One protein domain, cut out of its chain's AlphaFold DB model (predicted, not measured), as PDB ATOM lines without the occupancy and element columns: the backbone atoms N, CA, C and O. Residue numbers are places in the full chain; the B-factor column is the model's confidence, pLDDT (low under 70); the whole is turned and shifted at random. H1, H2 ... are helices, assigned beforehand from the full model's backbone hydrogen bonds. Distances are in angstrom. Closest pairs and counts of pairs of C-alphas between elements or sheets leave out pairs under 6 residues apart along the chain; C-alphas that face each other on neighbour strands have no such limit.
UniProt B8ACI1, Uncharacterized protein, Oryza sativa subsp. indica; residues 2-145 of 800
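AT A GLANCE: This is residues 2 to 145 of the 800 residues of an uncharacterized protein of Oryza sativa subsp. indica (UniProt B8ACI1). What is the shape? H5 and H6 make an L, with H4 packed on parts of both; H2 and H3 lie at one end of the elongated model, H7 and H8 at the other, and H9 sits by the L's corner. What is it made of? The printed part has 144 residues, all-helix in class, with nine named helices, H1 to H9, and no named strand. It is loose, with a radius of gyration of the C-alphas of 18.0 A and spans of 58 by 32 by 25 A.

IN THESE COORDINATES: Where are the long helices? H5, residues 58 to 75, is 26.2 A long from C-alpha 58 at (28.872, 23.593, 24.334). H6 is residues 77 to 93, 24.5 A, and H4 residues 33 to 49, 22.8 A, with a kink of 36 degrees near residue 43. Where are the others? H1 is residues 2 to 5, H2 12 to 18, H3 23 to 29, H7 105 to 116, H8 122 to 134, and H9 138 to 144, ending at C-alpha 144 (51.553, 20.141, 28.359).

HOW THE PARTS SIT: What touches H5? Its residues 65 to 73 touch H4 in a helical hairpin, the closest C-alphas, Ile 48 and Ala 69, 5.6 A apart; H7 touches it at Arg 61 and Ala 112, C-alphas 5.1 A apart. What lies farther out? By closest C-alphas, H6 touches H4 at Ala 83 and Ile 37, 6.2 A, H1 at Gly 78 and Tyr 4, 5.2 A, and H9 at Leu 80 and Ser 138, 6.8 A; H8 touches H7, and H3 touches H2. Are the backbones complete? Every O i to N i+4 pair is within hydrogen-bond range in H2, H3, H6, H8 and H9, but 11 of 13 in H4, 12 of 14 in H5 and 6 of 8 in H7; H1 is too short for one.

THE WHOLE: Is it continuous? The printed part has no cut, and the link H6 to H7 is long. Where is confidence low? In 37 residues pLDDT is under 70, among them 86 to 104.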
ATOM      1  N   THR A   2      58.188  13.891   7.241       67.06
ATOM      2  CA  THR A   2      59.072  12.774   7.652       67.06
ATOM      3  C   THR A   2      60.320  13.219   8.426       67.06
ATOM      4  O   THR A   2      60.464  12.871   9.587       67.06
ATOM      5  N   LEU A   3      61.127  14.123   7.855       65.81
ATOM      6  CA  LEU A   3      62.329  14.664   8.516       65.81
ATOM      7  C   LEU A   3      62.070  15.316   9.889       65.81
ATOM      8  O   LEU A   3      62.917  15.251  10.768       65.81
ATOM      9  N   TYR A   4      60.911  15.956  10.087       62.19
ATOM     10  CA  TYR A   4      60.564  16.557  11.383       62.19
ATOM     11  C   TYR A   4      60.052  15.513  12.389       62.19
ATOM     12  O   TYR A   4      60.188  15.729  13.589       62.19
ATOM     13  N   GLY A   5      59.480  14.398  11.919       53.00
ATOM     14  CA  GLY A   5      59.072  13.265  12.761       53.00
ATOM     15  C   GLY A   5      60.259  12.479  13.327       53.00
ATOM     16  O   GLY A   5      60.163  11.930  14.413       53.00
ATOM     17  N   GLU A   6      61.406  12.519  12.649       58.56
ATOM     18  CA  GLU A   6      62.682  11.945  13.109       58.56
ATOM     19  C   GLU A   6      63.431  12.855  14.111       58.56
ATOM     20  O   GLU A   6      64.578  12.590  14.469       58.56
ATOM     21  N   GLY A   7      62.825  13.969  14.542       48.38
ATOM     22  CA  GLY A   7      63.447  14.934  15.455       48.38
ATOM     23  C   GLY A   7      64.506  15.839  14.812       48.38
ATOM     24  O   GLY A   7      65.189  16.583  15.520       48.38
ATOM     25  N   ALA A   8      64.654  15.819  13.482       51.00
ATOM     26  CA  ALA A   8      65.581  16.696  12.779       51.00
ATOM     27  C   ALA A   8      64.981  18.094  12.532       51.00
ATOM     28  O   ALA A   8      63.783  18.262  12.294       51.00
ATOM     29  N   PHE A   9      65.845  19.114  12.506       63.09
ATOM     30  CA  PHE A   9      65.515  20.470  12.055       63.09
ATOM     31  C   PHE A   9      66.161  20.728  10.685       63.09
ATOM     32  O   PHE A   9      67.176  21.424  10.610       63.09
ATOM     33  N   PRO A  10      65.628  20.144   9.594       65.44
ATOM     34  CA  PRO A  10      66.286  20.167   8.296       65.44
ATOM     35  C   PRO A  10      66.389  21.587   7.734       65.44
ATOM     36  O   PRO A  10      65.435  22.371   7.754       65.44
ATOM     37  N   SER A  11      67.544  21.906   7.160       72.62
ATOM     38  CA  SER A  11      67.683  23.051   6.269       72.62
ATOM     39  C   SER A  11      66.950  22.789   4.944       72.62
ATOM     40  O   SER A  11      66.649  21.651   4.582       72.62
ATOM     41  N   ILE A  12      66.712  23.836   4.146       74.44
ATOM     42  CA  ILE A  12      66.176  23.678   2.776       74.44
ATOM     43  C   ILE A  12      67.105  22.799   1.918       74.44
ATOM     44  O   ILE A  12      66.659  22.118   0.996       74.44
ATOM     45  N   THR A  13      68.399  22.779   2.245       72.25
ATOM     46  CA  THR A  13      69.381  21.905   1.599       72.25
ATOM     47  C   THR A  13      69.173  20.437   1.971       72.25
ATOM     48  O   THR A  13      69.230  19.587   1.084       72.25
ATOM     49  N   ASP A  14      68.866  20.146   3.233       75.44
ATOM     50  CA  ASP A  14      68.581  18.784   3.702       75.44
ATOM     51  C   ASP A  14      67.253  18.278   3.130       75.44
ATOM     52  O   ASP A  14      67.160  17.140   2.677       75.44
ATOM     53  N   LEU A  15      66.252  19.161   3.035       79.69
ATOM     54  CA  LEU A  15      64.994  18.874   2.347       79.69
ATOM     55  C   LEU A  15      65.221  18.524   0.871       79.69
ATOM     56  O   LEU A  15      64.628  17.572   0.375       79.69
ATOM     57  N   ALA A  16      66.069  19.280   0.167       77.25
ATOM     58  CA  ALA A  16      66.381  19.014  -1.235       77.25
ATOM     59  C   ALA A  16      67.052  17.644  -1.418       77.25
ATOM     60  O   ALA A  16      66.687  16.900  -2.328       77.25
ATOM     61  N   ALA A  17      67.992  17.303  -0.530       74.06
ATOM     62  CA  ALA A  17      68.677  16.015  -0.537       74.06
ATOM     63  C   ALA A  17      67.709  14.853  -0.270       74.06
ATOM     64  O   ALA A  17      67.703  13.877  -1.016       74.06
ATOM     65  N   HIS A  18      66.850  14.988   0.740       80.88
ATOM     66  CA  HIS A  18      65.882  13.959   1.114       80.88
ATOM     67  C   HIS A  18      64.781  13.773   0.060       80.88
ATOM     68  O   HIS A  18      64.421  12.649  -0.272       80.88
ATOM     69  N   ALA A  19      64.276  14.865  -0.521       83.31
ATOM     70  CA  ALA A  19      63.258  14.823  -1.572       83.31
ATOM     71  C   ALA A  19      63.827  14.497  -2.966       83.31
ATOM     72  O   ALA A  19      63.073  14.483  -3.936       83.31
ATOM     73  N   GLN A  20      65.143  14.269  -3.082       88.25
ATOM     74  CA  GLN A  20      65.840  13.988  -4.343       88.25
ATOM     75  C   GLN A  20      65.584  15.044  -5.437       88.25
ATOM     76  O   GLN A  20      65.511  14.739  -6.628       88.25
ATOM     77  N   VAL A  21      65.472  16.315  -5.039       85.25
ATOM     78  CA  VAL A  21      65.304  17.457  -5.951       85.25
ATOM     79  C   VAL A  21      66.516  18.382  -5.901       85.25
ATOM     80  O   VAL A  21      67.286  18.403  -4.943       85.25
ATOM     81  N   SER A  22      66.693  19.207  -6.936       77.94
ATOM     82  CA  SER A  22      67.758  20.210  -6.913       77.94
ATOM     83  C   SER A  22      67.535  21.227  -5.785       77.94
ATOM     84  O   SER A  22      66.397  21.614  -5.498       77.94
ATOM     85  N   ARG A  23      68.624  21.740  -5.191       72.75
ATOM     86  CA  ARG A  23      68.547  22.839  -4.209       72.75
ATOM     87  C   ARG A  23      67.782  24.036  -4.783       72.75
ATOM     88  O   ARG A  23      66.927  24.589  -4.104       72.75
ATOM     89  N   ALA A  24      68.019  24.386  -6.050       67.69
ATOM     90  CA  ALA A  24      67.316  25.479  -6.726       67.69
ATOM     91  C   ALA A  24      65.792  25.262  -6.775       67.69
ATOM     92  O   ALA A  24      65.030  26.209  -6.590       67.69
ATOM     93  N   THR A  25      65.342  24.018  -6.966       77.75
ATOM     94  CA  THR A  25      63.920  23.653  -6.906       77.75
ATOM     95  C   THR A  25      63.376  23.832  -5.490       77.75
ATOM     96  O   THR A  25      62.356  24.492  -5.318       77.75
ATOM     97  N   ALA A  26      64.068  23.321  -4.469       75.19
ATOM     98  CA  ALA A  26      63.625  23.439  -3.078       75.19
ATOM     99  C   ALA A  26      63.542  24.905  -2.604       75.19
ATOM    100  O   ALA A  26      62.522  25.304  -2.044       75.19
ATOM    101  N   TYR A  27      64.546  25.735  -2.915       77.25
ATOM    102  CA  TYR A  27      64.546  27.172  -2.597       77.25
ATOM    103  C   TYR A  27      63.484  27.972  -3.371       77.25
ATOM    104  O   TYR A  27      63.089  29.048  -2.930       77.25
ATOM    105  N   ARG A  28      62.984  27.462  -4.507       79.25
ATOM    106  CA  ARG A  28      61.880  28.094  -5.247       79.25
ATOM    107  C   ARG A  28      60.533  27.922  -4.543       79.25
ATOM    108  O   ARG A  28      59.715  28.834  -4.600       79.25
ATOM    109  N   TYR A  29      60.309  26.775  -3.902       78.94
ATOM    110  CA  TYR A  29      59.092  26.506  -3.124       78.94
ATOM    111  C   TYR A  29      59.191  27.034  -1.692       78.94
ATOM    112  O   TYR A  29      58.209  27.540  -1.155       78.94
ATOM    113  N   PHE A  30      60.382  26.973  -1.094       85.25
ATOM    114  CA  PHE A  30      60.644  27.435   0.265       85.25
ATOM    115  C   PHE A  30      61.845  28.389   0.266       85.25
ATOM    116  O   PHE A  30      62.972  27.959   0.499       85.25
ATOM    117  N   PRO A  31      61.634  29.694   0.007       73.88
ATOM    118  CA  PRO A  31      62.729  30.665  -0.096       73.88
ATOM    119  C   PRO A  31      63.495  30.871   1.214       73.88
ATOM    120  O   PRO A  31      64.653  31.280   1.206       73.88
ATOM    121  N   THR A  32      62.847  30.596   2.350       75.75
ATOM    122  CA  THR A  32      63.411  30.732   3.695       75.75
ATOM    123  C   THR A  32      63.013  29.544   4.569       75.75
ATOM    124  O   THR A  32      61.997  28.888   4.327       75.75
ATOM    125  N   GLN A  33      63.789  29.278   5.623       67.38
ATOM    126  CA  GLN A  33      63.440  28.258   6.620       67.38
ATOM    127  C   GLN A  33      62.085  28.561   7.286       67.38
ATOM    128  O   GLN A  33      61.314  27.651   7.573       67.38
ATOM    129  N   SER A  34      61.747  29.847   7.437       67.69
ATOM    130  CA  SER A  34      60.432  30.289   7.913       67.69
ATOM    131  C   SER A  34      59.301  29.892   6.956       67.69
ATOM    132  O   SER A  34      58.238  29.484   7.417       67.69
ATOM    133  N   ALA A  35      59.514  29.977   5.637       74.25
ATOM    134  CA  ALA A  35      58.522  29.569   4.640       74.25
ATOM    135  C   ALA A  35      58.285  28.050   4.654       74.25
ATOM    136  O   ALA A  35      57.139  27.609   4.580       74.25
ATOM    137  N   LEU A  36      59.352  27.259   4.823       76.94
ATOM    138  CA  LEU A  36      59.261  25.807   4.997       76.94
ATOM    139  C   LEU A  36      58.446  25.437   6.242       76.94
ATOM    140  O   LEU A  36      57.487  24.674   6.150       76.94
ATOM    141  N   ILE A  37      58.795  26.018   7.392       70.62
ATOM    142  CA  ILE A  37      58.101  25.770   8.661       70.62
ATOM    143  C   ILE A  37      56.632  26.202   8.569       70.62
ATOM    144  O   ILE A  37      55.754  25.478   9.019       70.62
ATOM    145  N   THR A  38      56.339  27.338   7.931       73.88
ATOM    146  CA  THR A  38      54.959  27.832   7.769       73.88
ATOM    147  C   THR A  38      54.103  26.876   6.941       73.88
ATOM    148  O   THR A  38      52.979  26.578   7.335       73.88
ATOM    149  N   ALA A  39      54.628  26.366   5.824       78.19
ATOM    150  CA  ALA A  39      53.913  25.399   4.994       78.19
ATOM    151  C   ALA A  39      53.651  24.086   5.747       78.19
ATOM    152  O   ALA A  39      52.554  23.541   5.690       78.19
ATOM    153  N   VAL A  40      54.645  23.625   6.507       75.19
ATOM    154  CA  VAL A  40      54.550  22.426   7.342       75.19
ATOM    155  C   VAL A  40      53.505  22.594   8.451       75.19
ATOM    156  O   VAL A  40      52.655  21.731   8.616       75.19
ATOM    157  N   VAL A  41      53.499  23.722   9.165       74.69
ATOM    158  CA  VAL A  41      52.512  24.012  10.221       74.69
ATOM    159  C   VAL A  41      51.097  24.150   9.662       74.69
ATOM    160  O   VAL A  41      50.143  23.713  10.306       74.69
ATOM    161  N   ALA A  42      50.948  24.758   8.483       76.75
ATOM    162  CA  ALA A  42      49.655  24.887   7.819       76.75
ATOM    163  C   ALA A  42      49.061  23.515   7.477       76.75
ATOM    164  O   ALA A  42      47.872  23.301   7.709       76.75
ATOM    165  N   GLU A  43      49.893  22.583   7.009       80.12
ATOM    166  CA  GLU A  43      49.493  21.195   6.777       80.12
ATOM    167  C   GLU A  43      49.138  20.493   8.099       80.12
ATOM    168  O   GLU A  43      48.061  19.912   8.219       80.12
ATOM    169  N   SER A  44      49.982  20.631   9.133       78.38
ATOM    170  CA  SER A  44      49.775  19.998  10.446       78.38
ATOM    171  C   SER A  44      48.483  20.431  11.141       78.38
ATOM    172  O   SER A  44      47.833  19.634  11.812       78.38
ATOM    173  N   LEU A  45      48.116  21.712  11.031       80.94
ATOM    174  CA  LEU A  45      46.943  22.276  11.709       80.94
ATOM    175  C   LEU A  45      45.704  22.345  10.809       80.94
ATOM    176  O   LEU A  45      44.613  22.611  11.314       80.94
ATOM    177  N   GLY A  46      45.838  22.102   9.503       82.62
ATOM    178  CA  GLY A  46      44.765  22.220   8.513       82.62
ATOM    179  C   GLY A  46      43.450  21.535   8.918       82.62
ATOM    180  O   GLY A  46      42.416  22.211   8.942       82.62
ATOM    181  N   PRO A  47      43.461  20.249   9.322       84.75
ATOM    182  CA  PRO A  47      42.257  19.538   9.766       84.75
ATOM    183  C   PRO A  47      41.571  20.182  10.979       84.75
ATOM    184  O   PRO A  47      40.345  20.243  11.050       84.75
ATOM    185  N   ILE A  48      42.358  20.717  11.916       86.06
ATOM    186  CA  ILE A  48      41.865  21.388  13.127       86.06
ATOM    187  C   ILE A  48      41.234  22.735  12.761       86.06
ATOM    188  O   ILE A  48      40.183  23.106  13.278       86.06
ATOM    189  N   LEU A  49      41.861  23.470  11.840       83.19
ATOM    190  CA  LEU A  49      41.376  24.764  11.359       83.19
ATOM    191  C   LEU A  49      40.086  24.644  10.536       83.19
ATOM    192  O   LEU A  49      39.284  25.579  10.523       83.19
ATOM    193  N   ALA A  50      39.879  23.504   9.876       86.31
ATOM    194  CA  ALA A  50      38.672  23.191   9.119       86.31
ATOM    195  C   ALA A  50      37.503  22.694   9.993       86.31
ATOM    196  O   ALA A  50      36.410  22.463   9.468       86.31
ATOM    197  N   TRP A  51      37.700  22.537  11.306       90.06
ATOM    198  CA  TRP A  51      36.665  22.052  12.217       90.06
ATOM    199  C   TRP A  51      35.447  22.983  12.269       90.06
ATOM    200  O   TRP A  51      35.571  24.200  12.436       90.06
ATOM    201  N   HIS A  52      34.259  22.384  12.166       87.44
ATOM    202  CA  HIS A  52      32.972  23.050  12.335       87.44
ATOM    203  C   HIS A  52      32.083  22.209  13.264       87.44
ATOM    204  O   HIS A  52      31.892  21.019  12.990       87.44
ATOM    205  N   PRO A  53      31.535  22.795  14.342       86.00
ATOM    206  CA  PRO A  53      30.704  22.063  15.294       86.00
ATOM    207  C   PRO A  53      29.376  21.616  14.665       86.00
ATOM    208  O   PRO A  53      28.814  22.338  13.845       86.00
ATOM    209  N   GLN A  54      28.867  20.449  15.075       81.56
ATOM    210  CA  GLN A  54      27.580  19.895  14.610       81.56
ATOM    211  C   GLN A  54      26.521  19.781  15.723       81.56
ATOM    212  O   GLN A  54      25.359  19.513  15.440       81.56
ATOM    213  N   ASP A  55      26.912  19.986  16.983       88.44
ATOM    214  CA  ASP A  55      26.031  19.879  18.151       88.44
ATOM    215  C   ASP A  55      25.587  21.248  18.667       88.44
ATOM    216  O   ASP A  55      26.310  22.224  18.522       88.44
ATOM    217  N   ASP A  56      24.455  21.331  19.365       89.00
ATOM    218  CA  ASP A  56      23.988  22.568  20.024       89.00
ATOM    219  C   ASP A  56      24.386  22.657  21.508       89.00
ATOM    220  O   ASP A  56      23.976  23.567  22.232       89.00
ATOM    221  N   ASP A  57      25.200  21.712  21.978       91.62
ATOM    222  CA  ASP A  57      25.712  21.673  23.344       91.62
ATOM    223  C   ASP A  57      27.193  22.070  23.397       91.62
ATOM    224  O   ASP A  57      28.038  21.510  22.696       91.62
ATOM    225  N   ALA A  58      27.520  23.047  24.245       90.06
ATOM    226  CA  ALA A  58      28.872  23.593  24.334       90.06
ATOM    227  C   ALA A  58      29.891  22.583  24.887       90.06
ATOM    228  O   ALA A  58      31.038  22.585  24.446       90.06
ATOM    229  N   LEU A  59      29.492  21.705  25.816       85.94
ATOM    230  CA  LEU A  59      30.392  20.687  26.362       85.94
ATOM    231  C   LEU A  59      30.759  19.671  25.277       85.94
ATOM    232  O   LEU A  59      31.941  19.385  25.089       85.94
ATOM    233  N   LYS A  60      29.772  19.207  24.504       86.94
ATOM    234  CA  LYS A  60      30.007  18.309  23.363       86.94
ATOM    235  C   LYS A  60      30.893  18.946  22.296       86.94
ATOM    236  O   LYS A  60      31.820  18.296  21.821       86.94
ATOM    237  N   ARG A  61      30.676  20.225  21.957       92.81
ATOM    238  CA  ARG A  61      31.539  20.956  21.010       92.81
ATOM    239  C   ARG A  61      32.986  21.045  21.494       92.81
ATOM    240  O   ARG A  61      33.905  20.839  20.706       92.81
ATOM    241  N   ILE A  62      33.194  21.347  22.778       88.75
ATOM    242  CA  ILE A  62      34.533  21.400  23.382       88.75
ATOM    243  C   ILE A  62      35.201  20.024  23.306       88.75
ATOM    244  O   ILE A  62      36.332  19.930  22.837       88.75
ATOM    245  N   GLN A  63      34.497  18.959  23.700       84.00
ATOM    246  CA  GLN A  63      35.011  17.588  23.631       84.00
ATOM    247  C   GLN A  63      35.392  17.199  22.199       84.00
ATOM    248  O   GLN A  63      36.511  16.756  21.968       84.00
ATOM    249  N   GLN A  64      34.518  17.451  21.222       88.06
ATOM    250  CA  GLN A  64      34.792  17.184  19.806       88.06
ATOM    251  C   GLN A  64      36.043  17.901  19.301       88.06
ATOM    252  O   GLN A  64      36.857  17.297  18.603       88.06
ATOM    253  N   LEU A  65      36.205  19.182  19.650       89.19
ATOM    254  CA  LEU A  65      37.378  19.952  19.255       89.19
ATOM    255  C   LEU A  65      38.658  19.369  19.864       89.19
ATOM    256  O   LEU A  65      39.647  19.240  19.151       89.19
ATOM    257  N   LEU A  66      38.652  19.002  21.148       86.12
ATOM    258  CA  LEU A  66      39.826  18.435  21.819       86.12
ATOM    259  C   LEU A  66      40.195  17.049  21.274       86.12
ATOM    260  O   LEU A  66      41.362  16.817  20.961       86.12
ATOM    261  N   THR A  67      39.208  16.167  21.087       82.75
ATOM    262  CA  THR A  67      39.404  14.813  20.541       82.75
ATOM    263  C   THR A  67      39.901  14.837  19.096       82.75
ATOM    264  O   THR A  67      40.659  13.961  18.694       82.75
ATOM    265  N   LEU A  68      39.517  15.844  18.308       85.25
ATOM    266  CA  LEU A  68      40.078  16.049  16.974       85.25
ATOM    267  C   LEU A  68      41.489  16.651  17.038       85.25
ATOM    268  O   LEU A  68      42.375  16.239  16.294       85.25
ATOM    269  N   ALA A  69      41.682  17.667  17.877       84.81
ATOM    270  CA  ALA A  69      42.869  18.503  17.834       84.81
ATOM    271  C   ALA A  69      44.113  17.831  18.412       84.81
ATOM    272  O   ALA A  69      45.168  17.908  17.787       84.81
ATOM    273  N   TYR A  70      44.016  17.179  19.573       83.50
ATOM    274  CA  TYR A  70      45.201  16.661  20.256       83.50
ATOM    275  C   TYR A  70      45.906  15.519  19.516       83.50
ATOM    276  O   TYR A  70      47.106  15.658  19.284       83.50
ATOM    277  N   PRO A  71      45.210  14.482  19.014       78.75
ATOM    278  CA  PRO A  71      45.862  13.430  18.230       78.75
ATOM    279  C   PRO A  71      46.520  13.952  16.943       78.75
ATOM    280  O   PRO A  71      47.539  13.434  16.491       78.75
ATOM    281  N   GLN A  72      45.950  14.998  16.330       80.44
ATOM    282  CA  GLN A  72      46.541  15.646  15.153       80.44
ATOM    283  C   GLN A  72      47.786  16.466  15.513       80.44
ATOM    284  O   GLN A  72      48.762  16.455  14.765       80.44
ATOM    285  N   MET A  73      47.773  17.161  16.654       81.75
ATOM    286  CA  MET A  73      48.951  17.872  17.156       81.75
ATOM    287  C   MET A  73      50.076  16.903  17.535       81.75
ATOM    288  O   MET A  73      51.225  17.169  17.201       81.75
ATOM    289  N   GLU A  74      49.750  15.767  18.149       77.62
ATOM    290  CA  GLU A  74      50.692  14.705  18.521       77.62
ATOM    291  C   GLU A  74      51.362  14.061  17.311       77.62
ATOM    292  O   GLU A  74      52.589  14.026  17.226       77.62
ATOM    293  N   ARG A  75      50.575  13.689  16.296       75.56
ATOM    294  CA  ARG A  75      51.092  13.183  15.012       75.56
ATOM    295  C   ARG A  75      52.099  14.134  14.350       75.56
ATOM    296  O   ARG A  75      52.893  13.722  13.503       75.56
ATOM    297  N   HIS A  76      52.043  15.421  14.686       77.56
ATOM    298  CA  HIS A  76      52.837  16.475  14.069       77.56
ATOM    299  C   HIS A  76      53.654  17.291  15.083       77.56
ATOM    300  O   HIS A  76      54.021  18.435  14.800       77.56
ATOM    301  N   GLU A  77      53.979  16.703  16.237       79.19
ATOM    302  CA  GLU A  77      54.635  17.379  17.362       79.19
ATOM    303  C   GLU A  77      55.952  18.054  16.953       79.19
ATOM    304  O   GLU A  77      56.109  19.259  17.165       79.19
ATOM    305  N   GLY A  78      56.846  17.344  16.252       67.25
ATOM    306  CA  GLY A  78      58.152  17.884  15.849       67.25
ATOM    307  C   GLY A  78      58.057  19.125  14.948       67.25
ATOM    308  O   GLY A  78      58.831  20.077  15.080       67.25
ATOM    309  N   ALA A  79      57.039  19.176  14.081       72.62
ATOM    310  CA  ALA A  79      56.739  20.345  13.254       72.62
ATOM    311  C   ALA A  79      56.241  21.538  14.093       72.62
ATOM    312  O   ALA A  79      56.642  22.683  13.859       72.62
ATOM    313  N   LEU A  80      55.386  21.277  15.085       75.44
ATOM    314  CA  LEU A  80      54.873  22.299  15.997       75.44
ATOM    315  C   LEU A  80      55.984  22.834  16.919       75.44
ATOM    316  O   LEU A  80      56.060  24.047  17.139       75.44
ATOM    317  N   ARG A  81      56.891  21.970  17.393       73.62
ATOM    318  CA  ARG A  81      58.066  22.340  18.198       73.62
ATOM    319  C   ARG A  81      59.003  23.280  17.436       73.62
ATOM    320  O   ARG A  81      59.409  24.312  17.973       73.62
ATOM    321  N   ALA A  82      59.273  22.992  16.161       68.25
ATOM    322  CA  ALA A  82      60.071  23.861  15.292       68.25
ATOM    323  C   ALA A  82      59.446  25.242  15.076       68.25
ATOM    324  O   ALA A  82      60.143  26.262  15.107       68.25
ATOM    325  N   ALA A  83      58.126  25.295  14.916       71.06
ATOM    326  CA  ALA A  83      57.400  26.552  14.800       71.06
ATOM    327  C   ALA A  83      57.475  27.392  16.083       71.06
ATOM    328  O   ALA A  83      57.674  28.609  16.020       71.06
ATOM    329  N   LEU A  84      57.360  26.748  17.249       70.69
ATOM    330  CA  LEU A  84      57.473  27.416  18.543       70.69
ATOM    331  C   LEU A  84      58.882  27.983  18.766       70.69
ATOM    332  O   LEU A  84      59.018  29.145  19.151       70.69
ATOM    333  N   GLN A  85      59.924  27.207  18.460       70.00
ATOM    334  CA  GLN A  85      61.317  27.650  18.554       70.00
ATOM    335  C   GLN A  85      61.596  28.859  17.653       70.00
ATOM    336  O   GLN A  85      62.174  29.847  18.112       70.00
ATOM    337  N   LEU A  86      61.132  28.829  16.398       68.38
ATOM    338  CA  LEU A  86      61.263  29.957  15.473       68.38
ATOM    339  C   LEU A  86      60.531  31.201  15.999       68.38
ATOM    340  O   LEU A  86      61.079  32.304  15.971       68.38
ATOM    341  N   SER A  87      59.314  31.029  16.528       64.81
ATOM    342  CA  SER A  87      58.534  32.118  17.126       64.81
ATOM    343  C   SER A  87      59.260  32.766  18.309       64.81
ATOM    344  O   SER A  87      59.185  33.985  18.461       64.81
ATOM    345  N   LEU A  88      59.951  31.980  19.141       64.88
ATOM    346  CA  LEU A  88      60.712  32.478  20.291       64.88
ATOM    347  C   LEU A  88      61.993  33.199  19.852       64.88
ATOM    348  O   LEU A  88      62.299  34.275  20.365       64.88
ATOM    349  N   GLN A  89      62.703  32.663  18.855       65.62
ATOM    350  CA  GLN A  89      63.894  33.297  18.282       65.62
ATOM    351  C   GLN A  89      63.567  34.644  17.618       65.62
ATOM    352  O   GLN A  89      64.270  35.629  17.837       65.62
ATOM    353  N   GLN A  90      62.467  34.730  16.859       65.12
ATOM    354  CA  GLN A  90      61.998  35.992  16.269       65.12
ATOM    355  C   GLN A  90      61.651  37.040  17.335       65.12
ATOM    356  O   GLN A  90      61.906  38.228  17.138       65.12
ATOM    357  N   TRP A  91      61.097  36.605  18.471       58.81
ATOM    358  CA  TRP A  91      60.799  37.489  19.594       58.81
ATOM    359  C   TRP A  91      62.075  38.007  20.272       58.81
ATOM    360  O   TRP A  91      62.167  39.197  20.563       58.81
ATOM    361  N   ALA A  92      63.086  37.149  20.446       59.00
ATOM    362  CA  ALA A  92      64.371  37.513  21.048       59.00
ATOM    363  C   ALA A  92      65.226  38.453  20.173       59.00
ATOM    364  O   ALA A  92      65.992  39.253  20.707       59.00
ATOM    365  N   HIS A  93      65.101  38.383  18.840       59.09
ATOM    366  CA  HIS A  93      65.970  39.116  17.908       59.09
ATOM    367  C   HIS A  93      65.397  40.427  17.337       59.09
ATOM    368  O   HIS A  93      66.114  41.119  16.621       59.09
ATOM    369  N   ALA A  94      64.152  40.799  17.657       53.59
ATOM    370  CA  ALA A  94      63.529  42.092  17.324       53.59
ATOM    371  C   ALA A  94      63.812  42.649  15.902       53.59
ATOM    372  O   ALA A  94      63.953  43.858  15.716       53.59
ATOM    373  N   THR A  95      63.877  41.801  14.874       49.66
ATOM    374  CA  THR A  95      64.009  42.250  13.478       49.66
ATOM    375  C   THR A  95      62.649  42.671  12.901       49.66
ATOM    376  O   THR A  95      61.683  41.913  13.021       49.66
ATOM    377  N   PRO A  96      62.534  43.836  12.232       45.06
ATOM    378  CA  PRO A  96      61.314  44.223  11.533       45.06
ATOM    379  C   PRO A  96      61.182  43.433  10.220       45.06
ATOM    380  O   PRO A  96      61.880  43.698   9.247       45.06
ATOM    381  N   GLY A  97      60.280  42.450  10.208       55.38
ATOM    382  CA  GLY A  97      59.906  41.604   9.067       55.38
ATOM    383  C   GLY A  97      58.603  40.846   9.359       55.38
ATOM    384  O   GLY A  97      58.101  40.946  10.481       55.38
ATOM    385  N   GLU A  98      58.035  40.145   8.362       49.34
ATOM    386  CA  GLU A  98      56.754  39.412   8.452       49.34
ATOM    387  C   GLU A  98      56.641  38.623   9.766       49.34
ATOM    388  O   GLU A  98      57.291  37.599   9.970       49.34
ATOM    389  N   LYS A  99      55.812  39.129  10.685       52.06
ATOM    390  CA  LYS A  99      55.518  38.454  11.945       52.06
ATOM    391  C   LYS A  99      54.706  37.206  11.637       52.06
ATOM    392  O   LYS A  99      53.677  37.304  10.972       52.06
ATOM    393  N   PHE A 100      55.093  36.065  12.195       50.75
ATOM    394  CA  PHE A 100      54.189  34.923  12.283       50.75
ATOM    395  C   PHE A 100      52.942  35.344  13.085       50.75
ATOM    396  O   PHE A 100      53.002  35.552  14.299       50.75
ATOM    397  N   VAL A 101      51.811  35.560  12.406       52.81
ATOM    398  CA  VAL A 101      50.561  35.980  13.050       52.81
ATOM    399  C   VAL A 101      49.836  34.735  13.556       52.81
ATOM    400  O   VAL A 101      49.311  33.953  12.769       52.81
ATOM    401  N   ARG A 102      49.759  34.571  14.886       55.88
ATOM    402  CA  ARG A 102      48.921  33.553  15.551       55.88
ATOM    403  C   ARG A 102      47.435  33.887  15.382       55.88
ATOM    404  O   ARG A 102      46.777  34.369  16.303       55.88
ATOM    405  N   GLY A 103      46.893  33.677  14.193       54.56
ATOM    406  CA  GLY A 103      45.478  33.869  13.905       54.56
ATOM    407  C   GLY A 103      44.837  32.520  13.654       54.56
ATOM    408  O   GLY A 103      45.136  31.947  12.624       54.56
ATOM    409  N   ASN A 104      44.039  32.010  14.605       63.53
ATOM    410  CA  ASN A 104      42.852  31.150  14.388       63.53
ATOM    411  C   ASN A 104      42.320  30.515  15.692       63.53
ATOM    412  O   ASN A 104      41.143  30.168  15.766       63.53
ATOM    413  N   ARG A 105      43.121  30.464  16.769       75.56
ATOM    414  CA  ARG A 105      42.707  29.946  18.094       75.56
ATOM    415  C   ARG A 105      41.453  30.633  18.640       75.56
ATOM    416  O   ARG A 105      40.527  29.966  19.079       75.56
ATOM    417  N   LYS A 106      41.375  31.965  18.548       80.25
ATOM    418  CA  LYS A 106      40.214  32.739  19.027       80.25
ATOM    419  C   LYS A 106      38.906  32.352  18.331       80.25
ATOM    420  O   LYS A 106      37.874  32.312  18.987       80.25
ATOM    421  N   ARG A 107      38.954  32.048  17.027       86.81
ATOM    422  CA  ARG A 107      37.781  31.612  16.255       86.81
ATOM    423  C   ARG A 107      37.284  30.255  16.749       86.81
ATOM    424  O   ARG A 107      36.099  30.122  17.021       86.81
ATOM    425  N   LEU A 108      38.178  29.275  16.878       88.19
ATOM    426  CA  LEU A 108      37.821  27.916  17.303       88.19
ATOM    427  C   LEU A 108      37.242  27.901  18.722       88.19
ATOM    428  O   LEU A 108      36.188  27.312  18.949       88.19
ATOM    429  N   LEU A 109      37.871  28.636  19.647       90.38
ATOM    430  CA  LEU A 109      37.363  28.799  21.010       90.38
ATOM    431  C   LEU A 109      35.969  29.445  21.021       90.38
ATOM    432  O   LEU A 109      35.091  28.980  21.738       90.38
ATOM    433  N   ALA A 110      35.748  30.485  20.208       89.56
ATOM    434  CA  ALA A 110      34.452  31.152  20.111       89.56
ATOM    435  C   ALA A 110      33.356  30.239  19.531       89.56
ATOM    436  O   ALA A 110      32.249  30.233  20.059       89.56
ATOM    437  N   LEU A 111      33.665  29.442  18.499       91.00
ATOM    438  CA  LEU A 111      32.732  28.472  17.903       91.00
ATOM    439  C   LEU A 111      32.343  27.358  18.883       91.00
ATOM    440  O   LEU A 111      31.183  26.941  18.929       91.00
ATOM    441  N   ALA A 112      33.303  26.888  19.684       91.62
ATOM    442  CA  ALA A 112      33.067  25.835  20.664       91.62
ATOM    443  C   ALA A 112      32.120  26.281  21.788       91.62
ATOM    444  O   ALA A 112      31.271  25.505  22.223       91.62
ATOM    445  N   VAL A 113      32.226  27.538  22.230       93.38
ATOM    446  CA  VAL A 113      31.417  28.067  23.342       93.38
ATOM    447  C   VAL A 113      30.194  28.869  22.898       93.38
ATOM    448  O   VAL A 113      29.444  29.354  23.744       93.38
ATOM    449  N   GLU A 114      29.974  29.013  21.592       93.94
ATOM    450  CA  GLU A 114      28.837  29.735  21.012       93.94
ATOM    451  C   GLU A 114      27.479  29.345  21.630       93.94
ATOM    452  O   GLU A 114      26.723  30.263  21.946       93.94
ATOM    453  N   PRO A 115      27.167  28.064  21.940       95.38
ATOM    454  CA  PRO A 115      25.878  27.711  22.548       95.38
ATOM    455  C   PRO A 115      25.625  28.271  23.956       95.38
ATOM    456  O   PRO A 115      24.524  28.118  24.497       95.38
ATOM    457  N   LEU A 116      26.640  28.878  24.583       92.06
ATOM    458  CA  LEU A 116      26.529  29.590  25.858       92.06
ATOM    459  C   LEU A 116      26.158  31.072  25.676       92.06
ATOM    460  O   LEU A 116      25.845  31.748  26.662       92.06
ATOM    461  N   GLN A 117      26.162  31.590  24.443       90.38
ATOM    462  CA  GLN A 117      25.686  32.938  24.136       90.38
ATOM    463  C   GLN A 117      24.197  33.062  24.488       90.38
ATOM    464  O   GLN A 117      23.390  32.189  24.185       90.38
ATOM    465  N   GLY A 118      23.833  34.125  25.209       86.19
ATOM    466  CA  GLY A 118      22.472  34.324  25.725       86.19
ATOM    467  C   GLY A 118      22.124  33.498  26.974       86.19
ATOM    468  O   GLY A 118      21.168  33.844  27.663       86.19
ATOM    469  N   LYS A 119      22.913  32.467  27.318       90.38
ATOM    470  CA  LYS A 119      22.794  31.709  28.581       90.38
ATOM    471  C   LYS A 119      23.699  32.254  29.688       90.38
ATOM    472  O   LYS A 119      23.403  32.074  30.865       90.38
ATOM    473  N   LEU A 120      24.796  32.919  29.320       91.69
ATOM    474  CA  LEU A 120      25.735  33.555  30.244       91.69
ATOM    475  C   LEU A 120      25.841  35.067  29.990       91.69
ATOM    476  O   LEU A 120      25.776  35.498  28.835       91.69
ATOM    477  N   PRO A 121      26.088  35.878  31.040       94.75
ATOM    478  CA  PRO A 121      26.499  37.267  30.868       94.75
ATOM    479  C   PRO A 121      27.773  37.370  30.005       94.75
ATOM    480  O   PRO A 121      28.648  36.504  30.138       94.75
ATOM    481  N   PRO A 122      27.938  38.428  29.186       91.06
ATOM    482  CA  PRO A 122      29.083  38.579  28.280       91.06
ATOM    483  C   PRO A 122      30.452  38.416  28.957       91.06
ATOM    484  O   PRO A 122      31.322  37.723  28.433       91.06
ATOM    485  N   ASP A 123      30.622  38.965  30.163       91.12
ATOM    486  CA  ASP A 123      31.875  38.861  30.922       91.12
ATOM    487  C   ASP A 123      32.173  37.427  31.377       91.12
ATOM    488  O   ASP A 123      33.326  36.999  31.418       91.12
ATOM    489  N   SER A 124      31.134  36.658  31.713       90.75
ATOM    490  CA  SER A 124      31.278  35.248  32.079       90.75
ATOM    491  C   SER A 124      31.603  34.393  30.860       90.75
ATOM    492  O   SER A 124      32.462  33.524  30.956       90.75
ATOM    493  N   LEU A 125      30.996  34.676  29.705       89.94
ATOM    494  CA  LEU A 125      31.342  34.003  28.455       89.94
ATOM    495  C   LEU A 125      32.803  34.271  28.059       89.94
ATOM    496  O   LEU A 125      33.520  33.345  27.689       89.94
ATOM    497  N   GLN A 126      33.278  35.511  28.212       89.81
ATOM    498  CA  GLN A 126      34.688  35.851  27.996       89.81
ATOM    499  C   GLN A 126      35.620  35.116  28.965       89.81
ATOM    500  O   GLN A 126      36.651  34.595  28.543       89.81
ATOM    501  N   ARG A 127      35.247  34.993  30.247       89.25
ATOM    502  CA  ARG A 127      36.002  34.172  31.209       89.25
ATOM    503  C   ARG A 127      36.082  32.705  30.786       89.25
ATOM    504  O   ARG A 127      37.152  32.120  30.915       89.25
ATOM    505  N   VAL A 128      35.008  32.133  30.239       86.75
ATOM    506  CA  VAL A 128      35.016  30.757  29.709       86.75
ATOM    507  C   VAL A 128      35.943  30.639  28.496       86.75
ATOM    508  O   VAL A 128      36.729  29.701  28.437       86.75
ATOM    509  N   ILE A 129      35.932  31.603  27.569       89.94
ATOM    510  CA  ILE A 129      36.862  31.623  26.421       89.94
ATOM    511  C   ILE A 129      38.317  31.713  26.897       89.94
ATOM    512  O   ILE A 129      39.178  30.997  26.385       89.94
ATOM    513  N   HIS A 130      38.605  32.562  27.887       87.88
ATOM    514  CA  HIS A 130      39.942  32.673  28.472       87.88
ATOM    515  C   HIS A 130      40.365  31.379  29.173       87.88
ATOM    516  O   HIS A 130      41.463  30.891  28.912       87.88
ATOM    517  N   ALA A 131      39.499  30.788  29.999       83.44
ATOM    518  CA  ALA A 131      39.772  29.519  30.666       83.44
ATOM    519  C   ALA A 131      40.003  28.390  29.653       83.44
ATOM    520  O   ALA A 131      40.985  27.663  29.761       83.44
ATOM    521  N   PHE A 132      39.167  28.301  28.614       87.00
ATOM    522  CA  PHE A 132      39.336  27.308  27.559       87.00
ATOM    523  C   PHE A 132      40.631  27.538  26.772       87.00
ATOM    524  O   PHE A 132      41.315  26.585  26.412       87.00
ATOM    525  N   SER A 133      41.037  28.798  26.574       85.00
ATOM    526  CA  SER A 133      42.335  29.081  25.974       85.00
ATOM    527  C   SER A 133      43.468  28.463  26.795       85.00
ATOM    528  O   SER A 133      44.315  27.815  26.204       85.00
ATOM    529  N   LEU A 134      43.463  28.517  28.128       77.94
ATOM    530  CA  LEU A 134      44.557  27.960  28.941       77.94
ATOM    531  C   LEU A 134      44.794  26.454  28.736       77.94
ATOM    532  O   LEU A 134      45.904  25.994  28.974       77.94
ATOM    533  N   ILE A 135      43.790  25.719  28.259       75.56
ATOM    534  CA  ILE A 135      43.834  24.264  28.069       75.56
ATOM    535  C   ILE A 135      43.759  23.839  26.595       75.56
ATOM    536  O   ILE A 135      43.517  22.672  26.321       75.56
ATOM    537  N   TYR A 136      43.890  24.767  25.642       82.81
ATOM    538  CA  TYR A 136      43.812  24.467  24.209       82.81
ATOM    539  C   TYR A 136      44.738  25.358  23.381       82.81
ATOM    540  O   TYR A 136      44.637  26.587  23.428       82.81
ATOM    541  N   GLY A 137      45.582  24.744  22.554       79.12
ATOM    542  CA  GLY A 137      46.469  25.399  21.586       79.12
ATOM    543  C   GLY A 137      47.752  24.599  21.385       79.12
ATOM    544  O   GLY A 137      48.107  23.814  22.251       79.12
ATOM    545  N   SER A 138      48.471  24.811  20.279       75.56
ATOM    546  CA  SER A 138      49.725  24.092  20.005       75.56
ATOM    547  C   SER A 138      50.812  24.390  21.039       75.56
ATOM    548  O   SER A 138      51.616  23.528  21.347       75.56
ATOM    549  N   GLU A 139      50.845  25.597  21.610       72.00
ATOM    550  CA  GLU A 139      51.808  25.944  22.663       72.00
ATOM    551  C   GLU A 139      51.417  25.344  24.008       72.00
ATOM    552  O   GLU A 139      52.297  24.976  24.772       72.00
ATOM    553  N   VAL A 140      50.110  25.247  24.281       73.00
ATOM    554  CA  VAL A 140      49.616  24.516  25.451       73.00
ATOM    555  C   VAL A 140      49.973  23.053  25.266       73.00
ATOM    556  O   VAL A 140      50.676  22.550  26.112       73.00
ATOM    557  N   PHE A 141      49.640  22.443  24.125       72.69
ATOM    558  CA  PHE A 141      50.008  21.075  23.763       72.69
ATOM    559  C   PHE A 141      51.507  20.796  23.884       72.69
ATOM    560  O   PHE A 141      51.853  19.763  24.413       72.69
ATOM    561  N   LEU A 142      52.401  21.686  23.443       66.44
ATOM    562  CA  LEU A 142      53.857  21.486  23.561       66.44
ATOM    563  C   LEU A 142      54.401  21.758  24.972       66.44
ATOM    564  O   LEU A 142      55.467  21.271  25.335       66.44
ATOM    565  N   ALA A 143      53.715  22.590  25.756       57.19
ATOM    566  CA  ALA A 143      54.057  22.835  27.157       57.19
ATOM    567  C   ALA A 143      53.418  21.801  28.101       57.19
ATOM    568  O   ALA A 143      53.894  21.619  29.218       57.19
ATOM    569  N   SER A 144      52.334  21.160  27.660       47.75
ATOM    570  CA  SER A 144      51.553  20.141  28.359       47.75
ATOM    571  C   SER A 144      51.793  18.742  27.809       47.75
ATOM    572  O   SER A 144      51.282  17.796  28.400       47.75
ATOM    573  N   SER A 145      52.510  18.600  26.686       45.75
ATOM    574  CA  SER A 145      53.020  17.326  26.188       45.75
ATOM    575  C   SER A 145      53.908  16.839  27.298       45.75
ATOM    576  O   SER A 145      54.929  17.456  27.618       45.75
TER     577      SER A 145